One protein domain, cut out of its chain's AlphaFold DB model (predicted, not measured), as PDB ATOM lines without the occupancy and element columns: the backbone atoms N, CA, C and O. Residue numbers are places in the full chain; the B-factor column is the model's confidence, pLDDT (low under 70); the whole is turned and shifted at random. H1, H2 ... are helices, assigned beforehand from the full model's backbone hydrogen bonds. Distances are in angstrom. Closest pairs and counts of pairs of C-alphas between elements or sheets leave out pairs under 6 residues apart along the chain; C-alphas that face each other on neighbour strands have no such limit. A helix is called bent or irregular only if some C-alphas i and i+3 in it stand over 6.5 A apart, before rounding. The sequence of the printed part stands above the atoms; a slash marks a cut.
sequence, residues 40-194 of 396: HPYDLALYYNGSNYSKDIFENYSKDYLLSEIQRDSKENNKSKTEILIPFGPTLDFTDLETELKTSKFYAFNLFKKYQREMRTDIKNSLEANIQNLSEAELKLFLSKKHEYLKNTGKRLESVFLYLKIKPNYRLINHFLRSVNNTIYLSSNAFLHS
ATOM      1  N   HIS A  40       5.418  66.983  20.377       55.66
ATOM      2  CA  HIS A  40       6.549  66.472  21.151       55.66
ATOM      3  C   HIS A  40       6.601  64.930  21.043       55.66
ATOM      4  O   HIS A  40       5.561  64.289  20.903       55.66
ATOM      5  N   PRO A  41       7.763  64.262  21.182       53.34
ATOM      6  CA  PRO A  41       7.872  62.792  21.216       53.34
ATOM      7  C   PRO A  41       6.899  62.036  22.146       53.34
ATOM      8  O   PRO A  41       6.643  60.849  21.950       53.34
ATOM      9  N   TYR A  42       6.348  62.707  23.165       55.75
ATOM     10  CA  TYR A  42       5.354  62.131  24.080       55.75
ATOM     11  C   TYR A  42       3.948  62.074  23.473       55.75
ATOM     12  O   TYR A  42       3.121  61.263  23.892       55.75
ATOM     13  N   ASP A  43       3.695  62.876  22.445       64.88
ATOM     14  CA  ASP A  43       2.407  62.951  21.785       64.88
ATOM     15  C   ASP A  43       2.148  61.714  20.932       64.88
ATOM     16  O   ASP A  43       1.043  61.171  20.971       64.88
ATOM     17  N   LEU A  44       3.167  61.183  20.237       75.44
ATOM     18  CA  LEU A  44       2.992  59.968  19.439       75.44
ATOM     19  C   LEU A  44       2.466  58.819  20.302       75.44
ATOM     20  O   LEU A  44       1.483  58.188  19.931       75.44
ATOM     21  N   ALA A  45       3.063  58.573  21.471       69.62
ATOM     22  CA  ALA A  45       2.627  57.505  22.369       69.62
ATOM     23  C   ALA A  45       1.199  57.728  22.903       69.62
ATOM     24  O   ALA A  45       0.421  56.773  23.010       69.62
ATOM     25  N   LEU A  46       0.841  58.981  23.203       69.25
ATOM     26  CA  LEU A  46      -0.465  59.364  23.741       69.25
ATOM     27  C   LEU A  46      -1.583  59.202  22.701       69.25
ATOM     28  O   LEU A  46      -2.600  58.553  22.957       69.25
ATOM     29  N   TYR A  47      -1.380  59.724  21.494       70.62
ATOM     30  CA  TYR A  47      -2.357  59.625  20.411       70.62
ATOM     31  C   TYR A  47      -2.388  58.231  19.769       70.62
ATOM     32  O   TYR A  47      -3.452  57.787  19.327       70.62
ATOM     33  N   TYR A  48      -1.258  57.513  19.751       77.00
ATOM     34  CA  TYR A  48      -1.202  56.128  19.287       77.00
ATOM     35  C   TYR A  48      -1.969  55.203  20.229       77.00
ATOM     36  O   TYR A  48      -2.774  54.411  19.768       77.00
ATOM     37  N   ASN A  49      -1.824  55.304  21.548       71.88
ATOM     38  CA  ASN A  49      -2.606  54.442  22.446       71.88
ATOM     39  C   ASN A  49      -4.070  54.888  22.608       71.88
ATOM     40  O   ASN A  49      -4.920  54.095  23.016       71.88
ATOM     41  N   GLY A  50      -4.387  56.133  22.252       64.75
ATOM     42  CA  GLY A  50      -5.672  56.757  22.538       64.75
ATOM     43  C   GLY A  50      -6.851  56.396  21.620       64.75
ATOM     44  O   GLY A  50      -6.753  55.916  20.479       64.75
ATOM     45  N   SER A  51      -8.045  56.743  22.104       63.62
ATOM     46  CA  SER A  51      -9.276  56.782  21.307       63.62
ATOM     47  C   SER A  51      -9.152  57.700  20.089       63.62
ATOM     48  O   SER A  51      -9.736  57.374  19.052       63.62
ATOM     49  N   ASN A  52      -8.331  58.748  20.196       63.84
ATOM     50  CA  ASN A  52      -8.188  59.861  19.252       63.84
ATOM     51  C   ASN A  52      -7.173  59.611  18.122       63.84
ATOM     52  O   ASN A  52      -6.750  60.548  17.455       63.84
ATOM     53  N   TYR A  53      -6.774  58.359  17.903       75.06
ATOM     54  CA  TYR A  53      -5.902  57.986  16.793       75.06
ATOM     55  C   TYR A  53      -6.430  58.478  15.428       75.06
ATOM     56  O   TYR A  53      -7.547  58.120  15.040       75.06
ATOM     57  N   SER A  54      -5.588  59.210  14.692       75.38
ATOM     58  CA  SER A  54      -5.748  59.513  13.265       75.38
ATOM     59  C   SER A  54      -4.632  58.847  12.464       75.38
ATOM     60  O   SER A  54      -3.496  58.782  12.929       75.38
ATOM     61  N   LYS A  55      -4.932  58.386  11.243       71.62
ATOM     62  CA  LYS A  55      -3.919  57.831  10.327       71.62
ATOM     63  C   LYS A  55      -2.844  58.853   9.979       71.62
ATOM     64  O   LYS A  55      -1.681  58.482   9.853       71.62
ATOM     65  N   ASP A  56      -3.246  60.117   9.927       76.81
ATOM     66  CA  ASP A  56      -2.409  61.247   9.535       76.81
ATOM     67  C   ASP A  56      -1.373  61.605  10.607       76.81
ATOM     68  O   ASP A  56      -0.470  62.392  10.352       76.81
ATOM     69  N   ILE A  57      -1.448  61.003  11.805       82.00
ATOM     70  CA  ILE A  57      -0.470  61.261  12.866       82.00
ATOM     71  C   ILE A  57       0.960  60.957  12.425       82.00
ATOM     72  O   ILE A  57       1.889  61.651  12.826       82.00
ATOM     73  N   PHE A  58       1.139  59.930  11.591       84.62
ATOM     74  CA  PHE A  58       2.463  59.535  11.134       84.62
ATOM     75  C   PHE A  58       3.051  60.504  10.120       84.62
ATOM     76  O   PHE A  58       4.265  60.498   9.955       84.62
ATOM     77  N   GLU A  59       2.243  61.355   9.483       81.81
ATOM     78  CA  GLU A  59       2.763  62.342   8.535       81.81
ATOM     79  C   GLU A  59       3.700  63.351   9.199       81.81
ATOM     80  O   GLU A  59       4.616  63.853   8.554       81.81
ATOM     81  N   ASN A  60       3.549  63.546  10.510       83.81
ATOM     82  CA  ASN A  60       4.365  64.459  11.304       83.81
ATOM     83  C   ASN A  60       5.722  63.871  11.731       83.81
ATOM     84  O   ASN A  60       6.492  64.554  12.403       83.81
ATOM     85  N   TYR A  61       6.024  62.617  11.381       84.75
ATOM     86  CA  TYR A  61       7.215  61.912  11.853       84.75
ATOM     87  C   TYR A  61       8.018  61.296  10.704       84.75
ATOM     88  O   TYR A  61       7.464  60.685   9.788       84.75
ATOM     89  N   SER A  62       9.346  61.419  10.784       89.06
ATOM     90  CA  SER A  62      10.271  60.820   9.818       89.06
ATOM     91  C   SER A  62      10.377  59.305   9.991       89.06
ATOM     92  O   SER A  62      10.151  58.765  11.081       89.06
ATOM     93  N   LYS A  63      10.799  58.609   8.928       91.38
ATOM     94  CA  LYS A  63      11.107  57.171   8.981       91.38
ATOM     95  C   LYS A  63      12.030  56.806  10.151       91.38
ATOM     96  O   LYS A  63      11.718  55.883  10.901       91.38
ATOM     97  N   ASP A  64      13.136  57.529  10.322       89.50
ATOM     98  CA  ASP A  64      14.144  57.219  11.345       89.50
ATOM     99  C   ASP A  64      13.576  57.338  12.759       89.50
ATOM    100  O   ASP A  64      13.808  56.471  13.606       89.50
ATOM    101  N   TYR A  65      12.761  58.369  12.997       89.38
ATOM    102  CA  TYR A  65      12.074  58.535  14.268       89.38
ATOM    103  C   TYR A  65      11.113  57.366  14.529       89.38
ATOM    104  O   TYR A  65      11.196  56.724  15.577       89.38
ATOM    105  N   LEU A  66      10.271  57.009  13.556       90.44
ATOM    106  CA  LEU A  66       9.326  55.893  13.682       90.44
ATOM    107  C   LEU A  66      10.030  54.547  13.919       90.44
ATOM    108  O   LEU A  66       9.563  53.740  14.724       90.44
ATOM    109  N   LEU A  67      11.170  54.301  13.270       90.12
ATOM    110  CA  LEU A  67      11.982  53.106  13.514       90.12
ATOM    111  C   LEU A  67      12.565  53.096  14.933       90.12
ATOM    112  O   LEU A  67      12.545  52.052  15.592       90.12
ATOM    113  N   SER A  68      13.042  54.245  15.422       88.50
ATOM    114  CA  SER A  68      13.551  54.370  16.793       88.50
ATOM    115  C   SER A  68      12.466  54.073  17.836       88.50
ATOM    116  O   SER A  68      12.720  53.382  18.824       88.50
ATOM    117  N   GLU A  69      11.229  54.489  17.565       87.62
ATOM    118  CA  GLU A  69      10.061  54.243  18.409       87.62
ATOM    119  C   GLU A  69       9.659  52.761  18.435       87.62
ATOM    120  O   GLU A  69       9.400  52.210  19.508       87.62
ATOM    121  N   ILE A  70       9.704  52.064  17.288       89.25
ATOM    122  CA  ILE A  70       9.512  50.600  17.232       89.25
ATOM    123  C   ILE A  70      10.535  49.907  18.133       89.25
ATOM    124  O   ILE A  70      10.178  49.023  18.916       89.25
ATOM    125  N   GLN A  71      11.806  50.300  18.039       87.00
ATOM    126  CA  GLN A  71      12.874  49.703  18.840       87.00
ATOM    127  C   GLN A  71      12.733  50.014  20.332       87.00
ATOM    128  O   GLN A  71      13.041  49.146  21.154       87.00
ATOM    129  N   ARG A  72      12.279  51.222  20.685       86.25
ATOM    130  CA  ARG A  72      12.045  51.632  22.073       86.25
ATOM    131  C   ARG A  72      10.927  50.810  22.706       86.25
ATOM    132  O   ARG A  72      11.183  50.127  23.694       86.25
ATOM    133  N   ASP A  73       9.742  50.779  22.095       86.31
ATOM    134  CA  ASP A  73       8.600  50.020  22.628       86.31
ATOM    135  C   ASP A  73       8.895  48.511  22.685       86.31
ATOM    136  O   ASP A  73       8.467  47.825  23.610       86.31
ATOM    137  N   SER A  74       9.725  47.989  21.771       83.62
ATOM    138  CA  SER A  74      10.124  46.572  21.794       83.62
ATOM    139  C   SER A  74      10.892  46.148  23.047       83.62
ATOM    140  O   SER A  74      10.922  44.957  23.385       83.62
ATOM    141  N   LYS A  75      11.544  47.112  23.705       79.31
ATOM    142  CA  LYS A  75      12.324  46.929  24.934       79.31
ATOM    143  C   LYS A  75      11.493  47.203  26.191       79.31
ATOM    144  O   LYS A  75      11.922  46.843  27.282       79.31
ATOM    145  N   GLU A  76      10.317  47.815  26.059       73.44
ATOM    146  CA  GLU A  76       9.477  48.198  27.190       73.44
ATOM    147  C   GLU A  76       8.408  47.146  27.522       73.44
ATOM    148  O   GLU A  76       7.610  46.695  26.696       73.44
ATOM    149  N   ASN A  77       8.315  46.789  28.804       61.62
ATOM    150  CA  ASN A  77       7.272  45.902  29.312       61.62
ATOM    151  C   ASN A  77       6.053  46.692  29.817       61.62
ATOM    152  O   ASN A  77       5.696  46.648  30.994       61.62
ATOM    153  N   ASN A  78       5.360  47.367  28.900       61.91
ATOM    154  CA  ASN A  78       4.130  48.112  29.199       61.91
ATOM    155  C   ASN A  78       2.944  47.196  29.584       61.91
ATOM    156  O   ASN A  78       2.186  46.713  28.737       61.91
ATOM    157  N   LYS A  79       2.783  46.922  30.885       59.78
ATOM    158  CA  LYS A  79       1.683  46.116  31.449       59.78
ATOM    159  C   LYS A  79       0.568  47.026  31.985       59.78
ATOM    160  O   LYS A  79       0.569  47.350  33.168       59.78
ATOM    161  N   SER A  80      -0.422  47.382  31.160       63.34
ATOM    162  CA  SER A  80      -1.663  47.998  31.670       63.34
ATOM    163  C   SER A  80      -2.653  46.949  32.178       63.34
ATOM    164  O   SER A  80      -2.802  45.868  31.597       63.34
ATOM    165  N   LYS A  81      -3.328  47.282  33.285       67.69
ATOM    166  CA  LYS A  81      -4.366  46.461  33.932       67.69
ATOM    167  C   LYS A  81      -5.781  47.008  33.733       67.69
ATOM    168  O   LYS A  81      -6.736  46.328  34.106       67.69
ATOM    169  N   THR A  82      -5.915  48.217  33.198       78.19
ATOM    170  CA  THR A  82      -7.160  48.997  33.263       78.19
ATOM    171  C   THR A  82      -7.723  49.365  31.900       78.19
ATOM    172  O   THR A  82      -8.898  49.704  31.831       78.19
ATOM    173  N   GLU A  83      -6.932  49.260  30.833       83.31
ATOM    174  CA  GLU A  83      -7.351  49.643  29.484       83.31
ATOM    175  C   GLU A  83      -6.665  48.806  28.399       83.31
ATOM    176  O   GLU A  83      -5.696  48.080  28.654       83.31
ATOM    177  N   ILE A  84      -7.193  48.907  27.179       82.94
ATOM    178  CA  ILE A  84      -6.598  48.317  25.979       82.94
ATOM    179  C   ILE A  84      -5.396  49.162  25.563       82.94
ATOM    180  O   ILE A  84      -5.544  50.353  25.310       82.94
ATOM    181  N   LEU A  85      -4.236  48.527  25.414       84.88
ATOM    182  CA  LEU A  85      -3.038  49.154  24.863       84.88
ATOM    183  C   LEU A  85      -2.731  48.596  23.479       84.88
ATOM    184  O   LEU A  85      -2.745  47.377  23.275       84.88
ATOM    185  N   ILE A  86      -2.412  49.487  22.543       86.94
ATOM    186  CA  ILE A  86      -1.967  49.098  21.209       86.94
ATOM    187  C   ILE A  86      -0.437  49.121  21.218       86.94
ATOM    188  O   ILE A  86       0.142  50.195  21.315       86.94
ATOM    189  N   PRO A  87       0.246  47.966  21.149       86.62
ATOM    190  CA  PRO A  87       1.706  47.944  21.150       86.62
ATOM    191  C   PRO A  87       2.249  48.631  19.895       86.62
ATOM    192  O   PRO A  87       1.748  48.391  18.789       86.62
ATOM    193  N   PHE A  88       3.274  49.468  20.056       88.69
ATOM    194  CA  PHE A  88       3.913  50.164  18.943       88.69
ATOM    195  C   PHE A  88       4.923  49.249  18.250       88.69
ATOM    196  O   PHE A  88       4.817  49.078  17.040       88.69
ATOM    197  N   GLY A  89       5.802  48.578  18.996       88.06
ATOM    198  CA  GLY A  89       6.788  47.598  18.531       88.06
ATOM    199  C   GLY A  89       6.503  46.163  19.012       88.06
ATOM    200  O   GLY A  89       5.578  45.931  19.794       88.06
ATOM    201  N   PRO A  90       7.217  45.146  18.493       85.56
ATOM    202  CA  PRO A  90       7.075  43.755  18.932       85.56
ATOM    203  C   PRO A  90       7.760  43.469  20.274       85.56
ATOM    204  O   PRO A  90       8.732  44.106  20.643       85.56
ATOM    205  N   THR A  91       7.331  42.435  21.000       83.00
ATOM    206  CA  THR A  91       8.005  42.033  22.248       83.00
ATOM    207  C   THR A  91       9.277  41.233  21.961       83.00
ATOM    208  O   THR A  91       9.194  40.059  21.589       83.00
ATOM    209  N   LEU A  92      10.442  41.840  22.207       80.38
ATOM    210  CA  LEU A  92      11.762  41.216  22.028       80.38
ATOM    211  C   LEU A  92      12.490  40.922  23.352       80.38
ATOM    212  O   LEU A  92      13.652  40.540  23.343       80.38
ATOM    213  N   ASP A  93      11.824  41.079  24.493       71.69
ATOM    214  CA  ASP A  93      12.445  40.906  25.809       71.69
ATOM    215  C   ASP A  93      12.665  39.432  26.193       71.69
ATOM    216  O   ASP A  93      11.734  38.761  26.641       71.69
ATOM    217  N   PHE A  94      13.893  38.926  26.049       66.31
ATOM    218  CA  PHE A  94      14.286  37.535  26.324       66.31
ATOM    219  C   PHE A  94      14.519  37.187  27.808       66.31
ATOM    220  O   PHE A  94      14.665  35.996  28.102       66.31
ATOM    221  N   THR A  95      14.526  38.145  28.744       68.19
ATOM    222  CA  THR A  95      14.988  37.902  30.130       68.19
ATOM    223  C   THR A  95      14.161  36.855  30.877       68.19
ATOM    224  O   THR A  95      14.711  35.987  31.562       68.19
ATOM    225  N   ASP A  96      12.841  36.873  30.691       63.16
ATOM    226  CA  ASP A  96      11.929  35.920  31.339       63.16
ATOM    227  C   ASP A  96      12.140  34.484  30.813       63.16
ATOM    228  O   ASP A  96      11.987  33.506  31.542       63.16
ATOM    229  N   LEU A  97      12.553  34.337  29.548       62.09
ATOM    230  CA  LEU A  97      12.764  33.035  28.911       62.09
ATOM    231  C   LEU A  97      14.048  32.347  29.370       62.09
ATOM    232  O   LEU A  97      14.042  31.135  29.582       62.09
ATOM    233  N   GLU A  98      15.139  33.095  29.533       64.81
ATOM    234  CA  GLU A  98      16.424  32.524  29.948       64.81
ATOM    235  C   GLU A  98      16.401  32.007  31.389       64.81
ATOM    236  O   GLU A  98      16.991  30.968  31.691       64.81
ATOM    237  N   THR A  99      15.689  32.707  32.271       63.44
ATOM    238  CA  THR A  99      15.560  32.348  33.689       63.44
ATOM    239  C   THR A  99      14.679  31.106  33.876       63.44
ATOM    240  O   THR A  99      15.007  30.200  34.646       63.44
ATOM    241  N   GLU A 100      13.581  31.011  33.123       55.91
ATOM    242  CA  GLU A 100      12.634  29.892  33.205       55.91
ATOM    243  C   GLU A 100      13.139  28.614  32.506       55.91
ATOM    244  O   GLU A 100      12.920  27.509  33.008       55.91
ATOM    245  N   LEU A 101      13.878  28.736  31.393       58.25
ATOM    246  CA  LEU A 101      14.517  27.592  30.716       58.25
ATOM    247  C   LEU A 101      15.528  26.867  31.615       58.25
ATOM    248  O   LEU A 101      15.676  25.651  31.522       58.25
ATOM    249  N   LYS A 102      16.218  27.605  32.492       60.19
ATOM    250  CA  LYS A 102      17.205  27.044  33.428       60.19
ATOM    251  C   LYS A 102      16.570  26.318  34.619       60.19
ATOM    252  O   LYS A 102      17.260  25.567  35.298       60.19
ATOM    253  N   THR A 103      15.283  26.541  34.889       55.81
ATOM    254  CA  THR A 103      14.621  26.095  36.128       55.81
ATOM    255  C   THR A 103      13.531  25.040  35.912       55.81
ATOM    256  O   THR A 103      13.223  24.288  36.839       55.81
ATOM    257  N   SER A 104      12.971  24.912  34.704       54.00
ATOM    258  CA  SER A 104      11.892  23.954  34.417       54.00
ATOM    259  C   SER A 104      12.390  22.540  34.078       54.00
ATOM    260  O   SER A 104      13.155  22.324  33.137       54.00
ATOM    261  N   LYS A 105      11.856  21.539  34.793       51.94
ATOM    262  CA  LYS A 105      12.082  20.103  34.530       51.94
ATOM    263  C   LYS A 105      11.131  19.505  33.480       51.94
ATOM    264  O   LYS A 105      11.284  18.341  33.118       51.94
ATOM    265  N   PHE A 106      10.142  20.260  32.994       46.44
ATOM    266  CA  PHE A 106       9.111  19.744  32.087       46.44
ATOM    267  C   PHE A 106       9.487  19.940  30.611       46.44
ATOM    268  O   PHE A 106       9.608  21.070  30.137       46.44
ATOM    269  N   TYR A 107       9.596  18.835  29.862       43.50
ATOM    270  CA  TYR A 107       9.963  18.839  28.438       43.50
ATOM    271  C   TYR A 107       9.028  19.699  27.573       43.50
ATOM    272  O   TYR A 107       9.502  20.531  26.807       43.50
ATOM    273  N   ALA A 108       7.706  19.563  27.740       40.84
ATOM    274  CA  ALA A 108       6.724  20.329  26.966       40.84
ATOM    275  C   ALA A 108       6.844  21.848  27.192       40.84
ATOM    276  O   ALA A 108       6.729  22.633  26.252       40.84
ATOM    277  N   PHE A 109       7.136  22.264  28.427       48.91
ATOM    278  CA  PHE A 109       7.370  23.669  28.753       48.91
ATOM    279  C   PHE A 109       8.660  24.179  28.100       48.91
ATOM    280  O   PHE A 109       8.658  25.237  27.477       48.91
ATOM    281  N   ASN A 110       9.741  23.397  28.161       50.84
ATOM    282  CA  ASN A 110      11.018  23.754  27.537       50.84
ATOM    283  C   ASN A 110      10.909  23.824  26.004       50.84
ATOM    284  O   ASN A 110      11.485  24.722  25.392       50.84
ATOM    285  N   LEU A 111      10.118  22.941  25.388       49.62
ATOM    286  CA  LEU A 111       9.832  22.964  23.953       49.62
ATOM    287  C   LEU A 111       9.024  24.211  23.558       49.62
ATOM    288  O   LEU A 111       9.404  24.920  22.630       49.62
ATOM    289  N   PHE A 112       7.967  24.544  24.304       52.00
ATOM    290  CA  PHE A 112       7.201  25.776  24.085       52.00
ATOM    291  C   PHE A 112       8.076  27.031  24.216       52.00
ATOM    292  O   PHE A 112       7.979  27.959  23.414       52.00
ATOM    293  N   LYS A 113       8.982  27.050  25.196       60.56
ATOM    294  CA  LYS A 113       9.932  28.150  25.405       60.56
ATOM    295  C   LYS A 113      10.970  28.243  24.288       60.56
ATOM    296  O   LYS A 113      11.277  29.347  23.842       60.56
ATOM    297  N   LYS A 114      11.455  27.109  23.780       60.72
ATOM    298  CA  LYS A 114      12.299  27.070  22.580       60.72
ATOM    299  C   LYS A 114      11.583  27.722  21.390       60.72
ATOM    300  O   LYS A 114      12.147  28.639  20.800       60.72
ATOM    301  N   TYR A 115      10.326  27.360  21.130       59.78
ATOM    302  CA  TYR A 115       9.533  27.986  20.065       59.78
ATOM    303  C   TYR A 115       9.323  29.490  20.273       59.78
ATOM    304  O   TYR A 115       9.431  30.265  19.327       59.78
ATOM    305  N   GLN A 116       9.078  29.943  21.508       62.34
ATOM    306  CA  GLN A 116       8.980  31.378  21.798       62.34
ATOM    307  C   GLN A 116      10.287  32.127  21.500       62.34
ATOM    308  O   GLN A 116      10.250  33.263  21.023       62.34
ATOM    309  N   ARG A 117      11.442  31.509  21.775       67.56
ATOM    310  CA  ARG A 117      12.755  32.087  21.469       67.56
ATOM    311  C   ARG A 117      13.006  32.156  19.965       67.56
ATOM    312  O   ARG A 117      13.451  33.200  19.489       67.56
ATOM    313  N   GLU A 118      12.719  31.079  19.240       68.69
ATOM    314  CA  GLU A 118      12.819  31.028  17.776       68.69
ATOM    315  C   GLU A 118      11.938  32.113  17.150       68.69
ATOM    316  O   GLU A 118      12.456  32.997  16.475       68.69
ATOM    317  N   MET A 119      10.660  32.179  17.536       65.75
ATOM    318  CA  MET A 119       9.722  33.185  17.032       65.75
ATOM    319  C   MET A 119      10.221  34.623  17.247       65.75
ATOM    320  O   MET A 119      10.122  35.459  16.355       65.75
ATOM    321  N   ARG A 120      10.773  34.945  18.423       77.69
ATOM    322  CA  ARG A 120      11.328  36.286  18.691       77.69
ATOM    323  C   ARG A 120      12.586  36.586  17.887       77.69
ATOM    324  O   ARG A 120      12.814  37.741  17.533       77.69
ATOM    325  N   THR A 121      13.389  35.566  17.611       77.62
ATOM    326  CA  THR A 121      14.579  35.691  16.763       77.62
ATOM    327  C   THR A 121      14.153  35.981  15.326       77.62
ATOM    328  O   THR A 121      14.645  36.932  14.724       77.62
ATOM    329  N   ASP A 122      13.148  35.266  14.823       72.12
ATOM    330  CA  ASP A 122      12.587  35.493  13.490       72.12
ATOM    331  C   ASP A 122      11.934  36.874  13.361       72.12
ATOM    332  O   ASP A 122      12.080  37.539  12.338       72.12
ATOM    333  N   ILE A 123      11.265  37.359  14.412       75.56
ATOM    334  CA  ILE A 123      10.723  38.727  14.441       75.56
ATOM    335  C   ILE A 123      11.847  39.760  14.357       75.56
ATOM    336  O   ILE A 123      11.729  40.718  13.593       75.56
ATOM    337  N   LYS A 124      12.934  39.578  15.117       84.88
ATOM    338  CA  LYS A 124      14.099  40.465  15.044       84.88
ATOM    339  C   LYS A 124      14.676  40.484  13.624       84.88
ATOM    340  O   LYS A 124      14.862  41.559  13.063       84.88
ATOM    341  N   ASN A 125      14.860  39.312  13.022       78.69
ATOM    342  CA  ASN A 125      15.353  39.191  11.651       78.69
ATOM    343  C   ASN A 125      14.395  39.855  10.644       78.69
ATOM    344  O   ASN A 125      14.841  40.536   9.728       78.69
ATOM    345  N   SER A 126      13.076  39.722  10.830       75.94
ATOM    346  CA  SER A 126      12.074  40.395   9.992       75.94
ATOM    347  C   SER A 126      12.107  41.921  10.142       75.94
ATOM    348  O   SER A 126      11.914  42.640   9.160       75.94
ATOM    349  N   LEU A 127      12.373  42.453  11.340       85.62
ATOM    350  CA  LEU A 127      12.546  43.897  11.524       85.62
ATOM    351  C   LEU A 127      13.725  44.421  10.697       85.62
ATOM    352  O   LEU A 127      13.585  45.438  10.021       85.62
ATOM    353  N   GLU A 128      14.855  43.719  10.747       84.62
ATOM    354  CA  GLU A 128      16.086  44.078  10.035       84.62
ATOM    355  C   GLU A 128      15.940  43.901   8.515       84.62
ATOM    356  O   GLU A 128      16.308  44.788   7.751       84.62
ATOM    357  N   ALA A 129      15.339  42.799   8.061       80.69
ATOM    358  CA  ALA A 129      15.246  42.470   6.638       80.69
ATOM    359  C   ALA A 129      14.057  43.120   5.910       80.69
ATOM    360  O   ALA A 129      14.155  43.400   4.716       80.69
ATOM    361  N   ASN A 130      12.932  43.351   6.595       82.75
ATOM    362  CA  ASN A 130      11.700  43.834   5.963       82.75
ATOM    363  C   ASN A 130      11.359  45.259   6.404       82.75
ATOM    364  O   ASN A 130      11.264  46.149   5.566       82.75
ATOM    365  N   ILE A 131      11.192  45.500   7.711       90.56
ATOM    366  CA  ILE A 131      10.678  46.789   8.213       90.56
ATOM    367  C   ILE A 131      11.660  47.939   7.973       90.56
ATOM    368  O   ILE A 131      11.240  49.010   7.541       90.56
ATOM    369  N   GLN A 132      12.957  47.732   8.212       89.88
ATOM    370  CA  GLN A 132      13.975  48.761   7.962       89.88
ATOM    371  C   GLN A 132      14.096  49.125   6.473       89.88
ATOM    372  O   GLN A 132      14.424  50.267   6.142       89.88
ATOM    373  N   ASN A 133      13.767  48.187   5.583       89.38
ATOM    374  CA  ASN A 133      13.871  48.355   4.135       89.38
ATOM    375  C   ASN A 133      12.633  48.998   3.492       89.38
ATOM    376  O   ASN A 133      12.707  49.398   2.333       89.38
ATOM    377  N   LEU A 134      11.525  49.160   4.225       89.62
ATOM    378  CA  LEU A 134      10.349  49.878   3.728       89.62
ATOM    379  C   LEU A 134      10.685  51.346   3.428       89.62
ATOM    380  O   LEU A 134      11.430  51.994   4.173       89.62
ATOM    381  N   SER A 135      10.100  51.905   2.372       92.81
ATOM    382  CA  SER A 135      10.077  53.358   2.176       92.81
ATOM    383  C   SER A 135       9.326  54.051   3.321       92.81
ATOM    384  O   SER A 135       8.564  53.425   4.061       92.81
ATOM    385  N   GLU A 136       9.519  55.362   3.488       91.69
ATOM    386  CA  GLU A 136       8.805  56.113   4.530       91.69
ATOM    387  C   GLU A 136       7.281  55.990   4.378       91.69
ATOM    388  O   GLU A 136       6.587  55.700   5.351       91.69
ATOM    389  N   ALA A 137       6.766  56.120   3.151       90.19
ATOM    390  CA  ALA A 137       5.341  55.973   2.863       90.19
ATOM    391  C   ALA A 137       4.818  54.570   3.220       90.19
ATOM    392  O   ALA A 137       3.754  54.433   3.824       90.19
ATOM    393  N   GLU A 138       5.580  53.521   2.903       89.69
ATOM    394  CA  GLU A 138       5.225  52.143   3.256       89.69
ATOM    395  C   GLU A 138       5.262  51.901   4.766       89.69
ATOM    396  O   GLU A 138       4.385  51.214   5.292       89.69
ATOM    397  N   LEU A 139       6.228  52.483   5.484       91.81
ATOM    398  CA  LEU A 139       6.312  52.372   6.939       91.81
ATOM    399  C   LEU A 139       5.129  53.074   7.619       91.81
ATOM    400  O   LEU A 139       4.495  52.493   8.506       91.81
ATOM    401  N   LYS A 140       4.793  54.290   7.178       90.00
ATOM    402  CA  LYS A 140       3.621  55.037   7.659       90.00
ATOM    403  C   LYS A 140       2.332  54.248   7.403       90.00
ATOM    404  O   LYS A 140       1.525  54.057   8.319       90.00
ATOM    405  N   LEU A 141       2.176  53.692   6.198       86.62
ATOM    406  CA  LEU A 141       1.036  52.844   5.836       86.62
ATOM    407  C   LEU A 141       0.969  51.571   6.693       86.62
ATOM    408  O   LEU A 141      -0.103  51.222   7.196       86.62
ATOM    409  N   PHE A 142       2.102  50.894   6.896       88.31
ATOM    410  CA  PHE A 142       2.208  49.701   7.736       88.31
ATOM    411  C   PHE A 142       1.753  49.986   9.172       88.31
ATOM    412  O   PHE A 142       0.871  49.294   9.689       88.31
ATOM    413  N   LEU A 143       2.312  51.023   9.804       90.19
ATOM    414  CA  LEU A 143       1.996  51.401  11.184       90.19
ATOM    415  C   LEU A 143       0.528  51.802  11.338       90.19
ATOM    416  O   LEU A 143      -0.114  51.420  12.323       90.19
ATOM    417  N   SER A 144      -0.016  52.498  10.339       86.31
ATOM    418  CA  SER A 144      -1.419  52.901  10.294       86.31
ATOM    419  C   SER A 144      -2.374  51.724  10.228       86.31
ATOM    420  O   SER A 144      -3.259  51.559  11.075       86.31
ATOM    421  N   LYS A 145      -2.127  50.828   9.279       83.06
ATOM    422  CA  LYS A 145      -2.918  49.614   9.109       83.06
ATOM    423  C   LYS A 145      -2.833  48.700  10.330       83.06
ATOM    424  O   LYS A 145      -3.845  48.134  10.748       83.06
ATOM    425  N   LYS A 146      -1.642  48.570  10.924       87.50
ATOM    426  CA  LYS A 146      -1.396  47.769  12.132       87.50
ATOM    427  C   LYS A 146      -2.195  48.297  13.312       87.50
ATOM    428  O   LYS A 146      -2.875  47.518  13.981       87.50
ATOM    429  N   HIS A 147      -2.129  49.605  13.552       87.75
ATOM    430  CA  HIS A 147      -2.860  50.239  14.641       87.75
ATOM    431  C   HIS A 147      -4.364  50.009  14.508       87.75
ATOM    432  O   HIS A 147      -4.986  49.462  15.422       87.75
ATOM    433  N   GLU A 148      -4.931  50.344  13.346       80.50
ATOM    434  CA  GLU A 148      -6.365  50.203  13.091       80.50
ATOM    435  C   GLU A 148      -6.822  48.755  13.312       80.50
ATOM    436  O   GLU A 148      -7.847  48.492  13.952       80.50
ATOM    437  N   TYR A 149      -6.027  47.800  12.832       77.69
ATOM    438  CA  TYR A 149      -6.309  46.385  12.989       77.69
ATOM    439  C   TYR A 149      -6.292  45.921  14.452       77.69
ATOM    440  O   TYR A 149      -7.241  45.272  14.909       77.69
ATOM    441  N   LEU A 150      -5.248  46.268  15.208       80.56
ATOM    442  CA  LEU A 150      -5.121  45.894  16.618       80.56
ATOM    443  C   LEU A 150      -6.194  46.576  17.475       80.56
ATOM    444  O   LEU A 150      -6.810  45.915  18.313       80.56
ATOM    445  N   LYS A 151      -6.501  47.851  17.214       83.19
ATOM    446  CA  LYS A 151      -7.571  48.595  17.896       83.19
ATOM    447  C   LYS A 151      -8.933  47.952  17.674       83.19
ATOM    448  O   LYS A 151      -9.675  47.730  18.633       83.19
ATOM    449  N   ASN A 152      -9.252  47.591  16.433       74.88
ATOM    450  CA  ASN A 152     -10.497  46.895  16.112       74.88
ATOM    451  C   ASN A 152     -10.566  45.507  16.764       74.88
ATOM    452  O   ASN A 152     -11.621  45.108  17.261       74.88
ATOM    453  N   THR A 153      -9.447  44.785  16.800       71.38
ATOM    454  CA  THR A 153      -9.350  43.470  17.447       71.38
ATOM    455  C   THR A 153      -9.556  43.570  18.958       71.38
ATOM    456  O   THR A 153     -10.373  42.837  19.515       71.38
ATOM    457  N   GLY A 154      -8.897  44.526  19.617       75.56
ATOM    458  CA  GLY A 154      -9.031  44.768  21.053       75.56
ATOM    459  C   GLY A 154     -10.464  45.115  21.442       75.56
ATOM    460  O   GLY A 154     -11.036  44.467  22.319       75.56
ATOM    461  N   LYS A 155     -11.086  46.062  20.727       77.94
ATOM    462  CA  LYS A 155     -12.489  46.451  20.956       77.94
ATOM    463  C   LYS A 155     -13.462  45.289  20.768       77.94
ATOM    464  O   LYS A 155     -14.439  45.180  21.506       77.94
ATOM    465  N   ARG A 156     -13.219  44.409  19.791       66.81
ATOM    466  CA  ARG A 156     -14.041  43.206  19.580       66.81
ATOM    467  C   ARG A 156     -13.921  42.236  20.749       66.81
ATOM    468  O   ARG A 156     -14.946  41.767  21.231       66.81
ATOM    469  N   LEU A 157     -12.706  41.966  21.224       67.94
ATOM    470  CA  LEU A 157     -12.490  41.111  22.395       67.94
ATOM    471  C   LEU A 157     -13.161  41.689  23.639       67.94
ATOM    472  O   LEU A 157     -13.891  40.981  24.326       67.94
ATOM    473  N   GLU A 158     -12.978  42.981  23.893       73.81
ATOM    474  CA  GLU A 158     -13.659  43.682  24.980       73.81
ATOM    475  C   GLU A 158     -15.185  43.574  24.856       73.81
ATOM    476  O   GLU A 158     -15.858  43.212  25.819       73.81
ATOM    477  N   SER A 159     -15.731  43.772  23.654       62.97
ATOM    478  CA  SER A 159     -17.167  43.616  23.389       62.97
ATOM    479  C   SER A 159     -17.667  42.195  23.670       62.97
ATOM    480  O   SER A 159     -18.798  42.039  24.121       62.97
ATOM    481  N   VAL A 160     -16.848  41.158  23.446       59.84
ATOM    482  CA  VAL A 160     -17.189  39.770  23.807       59.84
ATOM    483  C   VAL A 160     -17.303  39.617  25.324       59.84
ATOM    484  O   VAL A 160     -18.290  39.053  25.796       59.84
ATOM    485  N   PHE A 161     -16.353  40.154  26.097       62.44
ATOM    486  CA  PHE A 161     -16.444  40.157  27.563       62.44
ATOM    487  C   PHE A 161     -17.716  40.868  28.042       62.44
ATOM    488  O   PHE A 161     -18.486  40.298  28.819       62.44
ATOM    489  N   LEU A 162     -17.983  42.065  27.513       66.31
ATOM    490  CA  LEU A 162     -19.164  42.855  27.861       66.31
ATOM    491  C   LEU A 162     -20.473  42.150  27.476       66.31
ATOM    492  O   LEU A 162     -21.406  42.116  28.277       66.31
ATOM    493  N   TYR A 163     -20.538  41.529  26.293       56.34
ATOM    494  CA  TYR A 163     -21.698  40.751  25.841       56.34
ATOM    495  C   TYR A 163     -21.996  39.572  26.774       56.34
ATOM    496  O   TYR A 163     -23.154  39.301  27.095       56.34
ATOM    497  N   LEU A 164     -20.949  38.902  27.259       53.44
ATOM    498  CA  LEU A 164     -21.058  37.822  28.235       53.44
ATOM    499  C   LEU A 164     -21.331  38.323  29.666       53.44
ATOM    500  O   LEU A 164     -21.466  37.504  30.573       53.44
ATOM    501  N   LYS A 165     -21.445  39.644  29.874       61.66
ATOM    502  CA  LYS A 165     -21.599  40.303  31.182       61.66
ATOM    503  C   LYS A 165     -20.441  40.005  32.140       61.66
ATOM    504  O   LYS A 165     -20.629  39.905  33.351       61.66
ATOM    505  N   ILE A 166     -19.238  39.875  31.588       69.62
ATOM    506  CA  ILE A 166     -17.991  39.630  32.314       69.62
ATOM    507  C   ILE A 166     -17.141  40.900  32.237       69.62
ATOM    508  O   ILE A 166     -17.043  41.523  31.180       69.62
ATOM    509  N   LYS A 167     -16.484  41.287  33.339       70.81
ATOM    510  CA  LYS A 167     -15.527  42.402  33.309       70.81
ATOM    511  C   LYS A 167     -14.374  42.065  32.347       70.81
ATOM    512  O   LYS A 167     -13.765  41.006  32.517       70.81
ATOM    513  N   PRO A 168     -14.034  42.940  31.381       71.38
ATOM    514  CA  PRO A 168     -12.918  42.696  30.480       71.38
ATOM    515  C   PRO A 168     -11.615  42.465  31.246       71.38
ATOM    516  O   PRO A 168     -11.217  43.261  32.100       71.38
ATOM    517  N   ASN A 169     -10.934  41.363  30.937       76.31
ATOM    518  CA  ASN A 169      -9.600  41.108  31.462       76.31
ATOM    519  C   ASN A 169      -8.574  41.796  30.553       76.31
ATOM    520  O   ASN A 169      -8.036  41.181  29.632       76.31
ATOM    521  N   TYR A 170      -8.303  43.077  30.811       79.25
ATOM    522  CA  TYR A 170      -7.379  43.875  29.997       79.25
ATOM    523  C   TYR A 170      -5.965  43.299  29.948       79.25
ATOM    524  O   TYR A 170      -5.303  43.404  28.923       79.25
ATOM    525  N   ARG A 171      -5.516  42.592  30.994       75.88
ATOM    526  CA  ARG A 171      -4.231  41.882  30.954       75.88
ATOM    527  C   ARG A 171      -4.235  40.790  29.881       75.88
ATOM    528  O   ARG A 171      -3.271  40.686  29.125       75.88
ATOM    529  N   LEU A 172      -5.302  39.995  29.803       68.81
ATOM    530  CA  LEU A 172      -5.452  38.964  28.774       68.81
ATOM    531  C   LEU A 172      -5.571  39.586  27.376       68.81
ATOM    532  O   LEU A 172      -4.882  39.145  26.459       68.81
ATOM    533  N   ILE A 173      -6.394  40.629  27.227       71.56
ATOM    534  CA  ILE A 173      -6.584  41.339  25.951       71.56
ATOM    535  C   ILE A 173      -5.253  41.932  25.468       71.56
ATOM    536  O   ILE A 173      -4.867  41.718  24.325       71.56
ATOM    537  N   ASN A 174      -4.501  42.602  26.338       80.12
ATOM    538  CA  ASN A 174      -3.220  43.209  25.975       80.12
ATOM    539  C   ASN A 174      -2.153  42.151  25.645       80.12
ATOM    540  O   ASN A 174      -1.384  42.336  24.704       80.12
ATOM    541  N   HIS A 175      -2.125  41.012  26.350       72.56
ATOM    542  CA  HIS A 175      -1.258  39.886  25.972       72.56
ATOM    543  C   HIS A 175      -1.612  39.324  24.593       72.56
ATOM    544  O   HIS A 175      -0.715  39.042  23.797       72.56
ATOM    545  N   PHE A 176      -2.904  39.205  24.298       69.56
ATOM    546  CA  PHE A 176      -3.379  38.781  22.990       69.56
ATOM    547  C   PHE A 176      -2.945  39.758  21.892       69.56
ATOM    548  O   PHE A 176      -2.338  39.345  20.906       69.56
ATOM    549  N   LEU A 177      -3.179  41.060  22.084       75.62
ATOM    550  CA  LEU A 177      -2.801  42.096  21.119       75.62
ATOM    551  C   LEU A 177      -1.293  42.142  20.874       75.62
ATOM    552  O   LEU A 177      -0.874  42.278  19.729       75.62
ATOM    553  N   ARG A 178      -0.476  41.955  21.916       77.19
ATOM    554  CA  ARG A 178       0.981  41.801  21.775       77.19
ATOM    555  C   ARG A 178       1.348  40.602  20.913       77.19
ATOM    556  O   ARG A 178       2.227  40.705  20.064       77.19
ATOM    557  N   SER A 179       0.668  39.478  21.099       67.62
ATOM    558  CA  SER A 179       0.960  38.275  20.330       67.62
ATOM    559  C   SER A 179       0.530  38.408  18.862       67.62
ATOM    560  O   SER A 179       1.284  38.003  17.983       67.62
ATOM    561  N   VAL A 180      -0.609  39.048  18.581       68.31
ATOM    562  CA  VAL A 180      -1.022  39.400  17.208       68.31
ATOM    563  C   VAL A 180      -0.043  40.394  16.579       68.31
ATOM    564  O   VAL A 180       0.356  40.221  15.431       68.31
ATOM    565  N   ASN A 181       0.387  41.412  17.327       81.75
ATOM    566  CA  ASN A 181       1.376  42.391  16.880       81.75
ATOM    567  C   ASN A 181       2.703  41.724  16.495       81.75
ATOM    568  O   ASN A 181       3.243  42.007  15.431       81.75
ATOM    569  N   ASN A 182       3.181  40.776  17.301       72.00
ATOM    570  CA  ASN A 182       4.365  39.978  16.985       72.00
ATOM    571  C   ASN A 182       4.209  39.214  15.658       72.00
ATOM    572  O   ASN A 182       5.123  39.231  14.837       72.00
ATOM    573  N   THR A 183       3.046  38.604  15.406       64.50
ATOM    574  CA  THR A 183       2.754  37.943  14.122       64.50
ATOM    575  C   THR A 183       2.703  38.935  12.955       64.50
ATOM    576  O   THR A 183       3.215  38.630  11.881       64.50
ATOM    577  N   ILE A 184       2.150  40.139  13.150       71.19
ATOM    578  CA  ILE A 184       2.153  41.201  12.126       71.19
ATOM    579  C   ILE A 184       3.586  41.600  11.761       71.19
ATOM    580  O   ILE A 184       3.886  41.754  10.582       71.19
ATOM    581  N   TYR A 185       4.478  41.742  12.744       75.06
ATOM    582  CA  TYR A 185       5.888  42.054  12.492       75.06
ATOM    583  C   TYR A 185       6.637  40.907  11.807       75.06
ATOM    584  O   TYR A 185       7.438  41.150  10.902       75.06
ATOM    585  N   LEU A 186       6.352  39.660  12.188       63.53
ATOM    586  CA  LEU A 186       6.916  38.482  11.532       63.53
ATOM    587  C   LEU A 186       6.516  38.413  10.049       63.53
ATOM    588  O   LEU A 186       7.346  38.121   9.197       63.53
ATOM    589  N   SER A 187       5.261  38.734   9.735       65.62
ATOM    590  CA  SER A 187       4.704  38.687   8.377       65.62
ATOM    591  C   SER A 187       4.478  40.083   7.785       65.62
ATOM    592  O   SER A 187       3.500  40.310   7.073       65.62
ATOM    593  N   SER A 188       5.373  41.027   8.079       72.06
ATOM    594  CA  SER A 188       5.193  42.457   7.795       72.06
ATOM    595  C   SER A 188       4.926  42.774   6.326       72.06
ATOM    596  O   SER A 188       4.005  43.535   6.023       72.06
ATOM    597  N   ASN A 189       5.663  42.139   5.413       67.00
ATOM    598  CA  ASN A 189       5.491  42.336   3.975       67.00
ATOM    599  C   ASN A 189       4.108  41.857   3.488       67.00
ATOM    600  O   ASN A 189       3.397  42.578   2.786       67.00
ATOM    601  N   ALA A 190       3.676  40.669   3.929       61.50
ATOM    602  CA  ALA A 190       2.347  40.141   3.619       61.50
ATOM    603  C   ALA A 190       1.239  41.001   4.247       61.50
ATOM    604  O   ALA A 190       0.216  41.272   3.616       61.50
ATOM    605  N   PHE A 191       1.450  41.485   5.473       69.31
ATOM    606  CA  PHE A 191       0.509  42.374   6.138       69.31
ATOM    607  C   PHE A 191       0.354  43.694   5.389       69.31
ATOM    608  O   PHE A 191      -0.783  44.094   5.147       69.31
ATOM    609  N   LEU A 192       1.446  44.346   4.981       71.88
ATOM    610  CA  LEU A 192       1.418  45.617   4.252       71.88
ATOM    611  C   LEU A 192       0.574  45.509   2.973       71.88
ATOM    612  O   LEU A 192      -0.386  46.265   2.809       71.88
ATOM    613  N   HIS A 193       0.844  44.492   2.153       66.25
ATOM    614  CA  HIS A 193       0.222  44.299   0.837       66.25
ATOM    615  C   HIS A 193      -1.134  43.582   0.862       66.25
ATOM    616  O   HIS A 193      -1.811  43.497  -0.164       66.25
ATOM    617  N   SER A 194      -1.557  43.057   2.013       58.66
ATOM    618  CA  SER A 194      -2.871  42.423   2.136       58.66
ATOM    619  C   SER A 194      -4.009  43.425   1.922       58.66
ATOM    620  O   SER A 194      -3.923  44.597   2.273       58.66
TER     621      SER A 194
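Overview. This is residues 40 to 194 of the 396 residues of an uncharacterized protein of Bdellovibrionaceae bacterium (UniProt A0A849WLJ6). The two longest helices, H5 and H6, meet near their ends at residues 132 to 135 as a narrow V, and H7 folds back from the far end of H6 to fill the space between the two arms. H1, H2, H3 and the long loop of residues 76 to 94 cover one side of this layer, H8 lies on the other side near the corner of the V, and H4 folds along the far part of H5, where residues 103 to 108 stick out. The printed part has 155 residues with eight named helices, H1 to H8 in chain order, and no named strand; the class is all helix. It is compact, with a radius of gyration of the C-alphas of 16.5 A and spans of 51 by 44 by 31 A.

Along the chain. H6, residues 136 to 163, is 40.3 A long, from C-alpha 136 at (8.805, 56.113, 4.530) to C-alpha 163 at (-21.698, 40.751, 25.841). H5, residues 107 to 131, measures 34.5 A, H7, residues 170 to 186, 24.0 A, and H3, residues 63 to 75, 19.0 A. The shorter helices are H1, residues 41 to 49, beginning at C-alpha 41 (7.872, 62.792, 21.216), H2, residues 55 to 60, H4, residues 95 to 101, and H8, residues 188 to 193. H2 is irregular, but only just: C-alphas 55 and 58 are 6.7 A apart.

Arrangement. H6 is the hub, touching H2, H3, H7 and H8. H6 and H7 form a helical hairpin at a shallow tilt of 31 degrees, with the C-alphas of Leu 150 and Leu 177 closest at 6.3 A. H8 is about perpendicular to H6, at 85 degrees; Phe 142 and Leu 192 have the closest C-alphas, 5.4 A apart. H2 touches H6 at Lys 55 and Ser 144, whose C-alphas are closest at 5.5 A. H3 only just touches H6, with 3 pairs of C-alphas within 8 A, the closest being Lys 63 and Glu 136 at 5.1 A. H7 touches H5 with residues 182 to 186 alone, at a steep tilt of 56 degrees. H4 and H5 form a helical hairpin. H1 and H7 are apart. Every O i to N i+4 pair is within hydrogen-bond range in H4, H5, H6, H7 and H8; H1 has 4 of 5, H3 8 of 9, and H2 0 of 2, with 2 of 3 O i to N i+3 pairs within range.

Size, cuts and confidence. The C-alphas farthest apart, of Asn 60 and Lys 105, are 50.7 A apart. The printed part has no cut, and the link from H3 to H4 is long, with 19 residues. Mean pLDDT of the printed part is 73.5; 62 residues are under 70, among them residues 94 to 119.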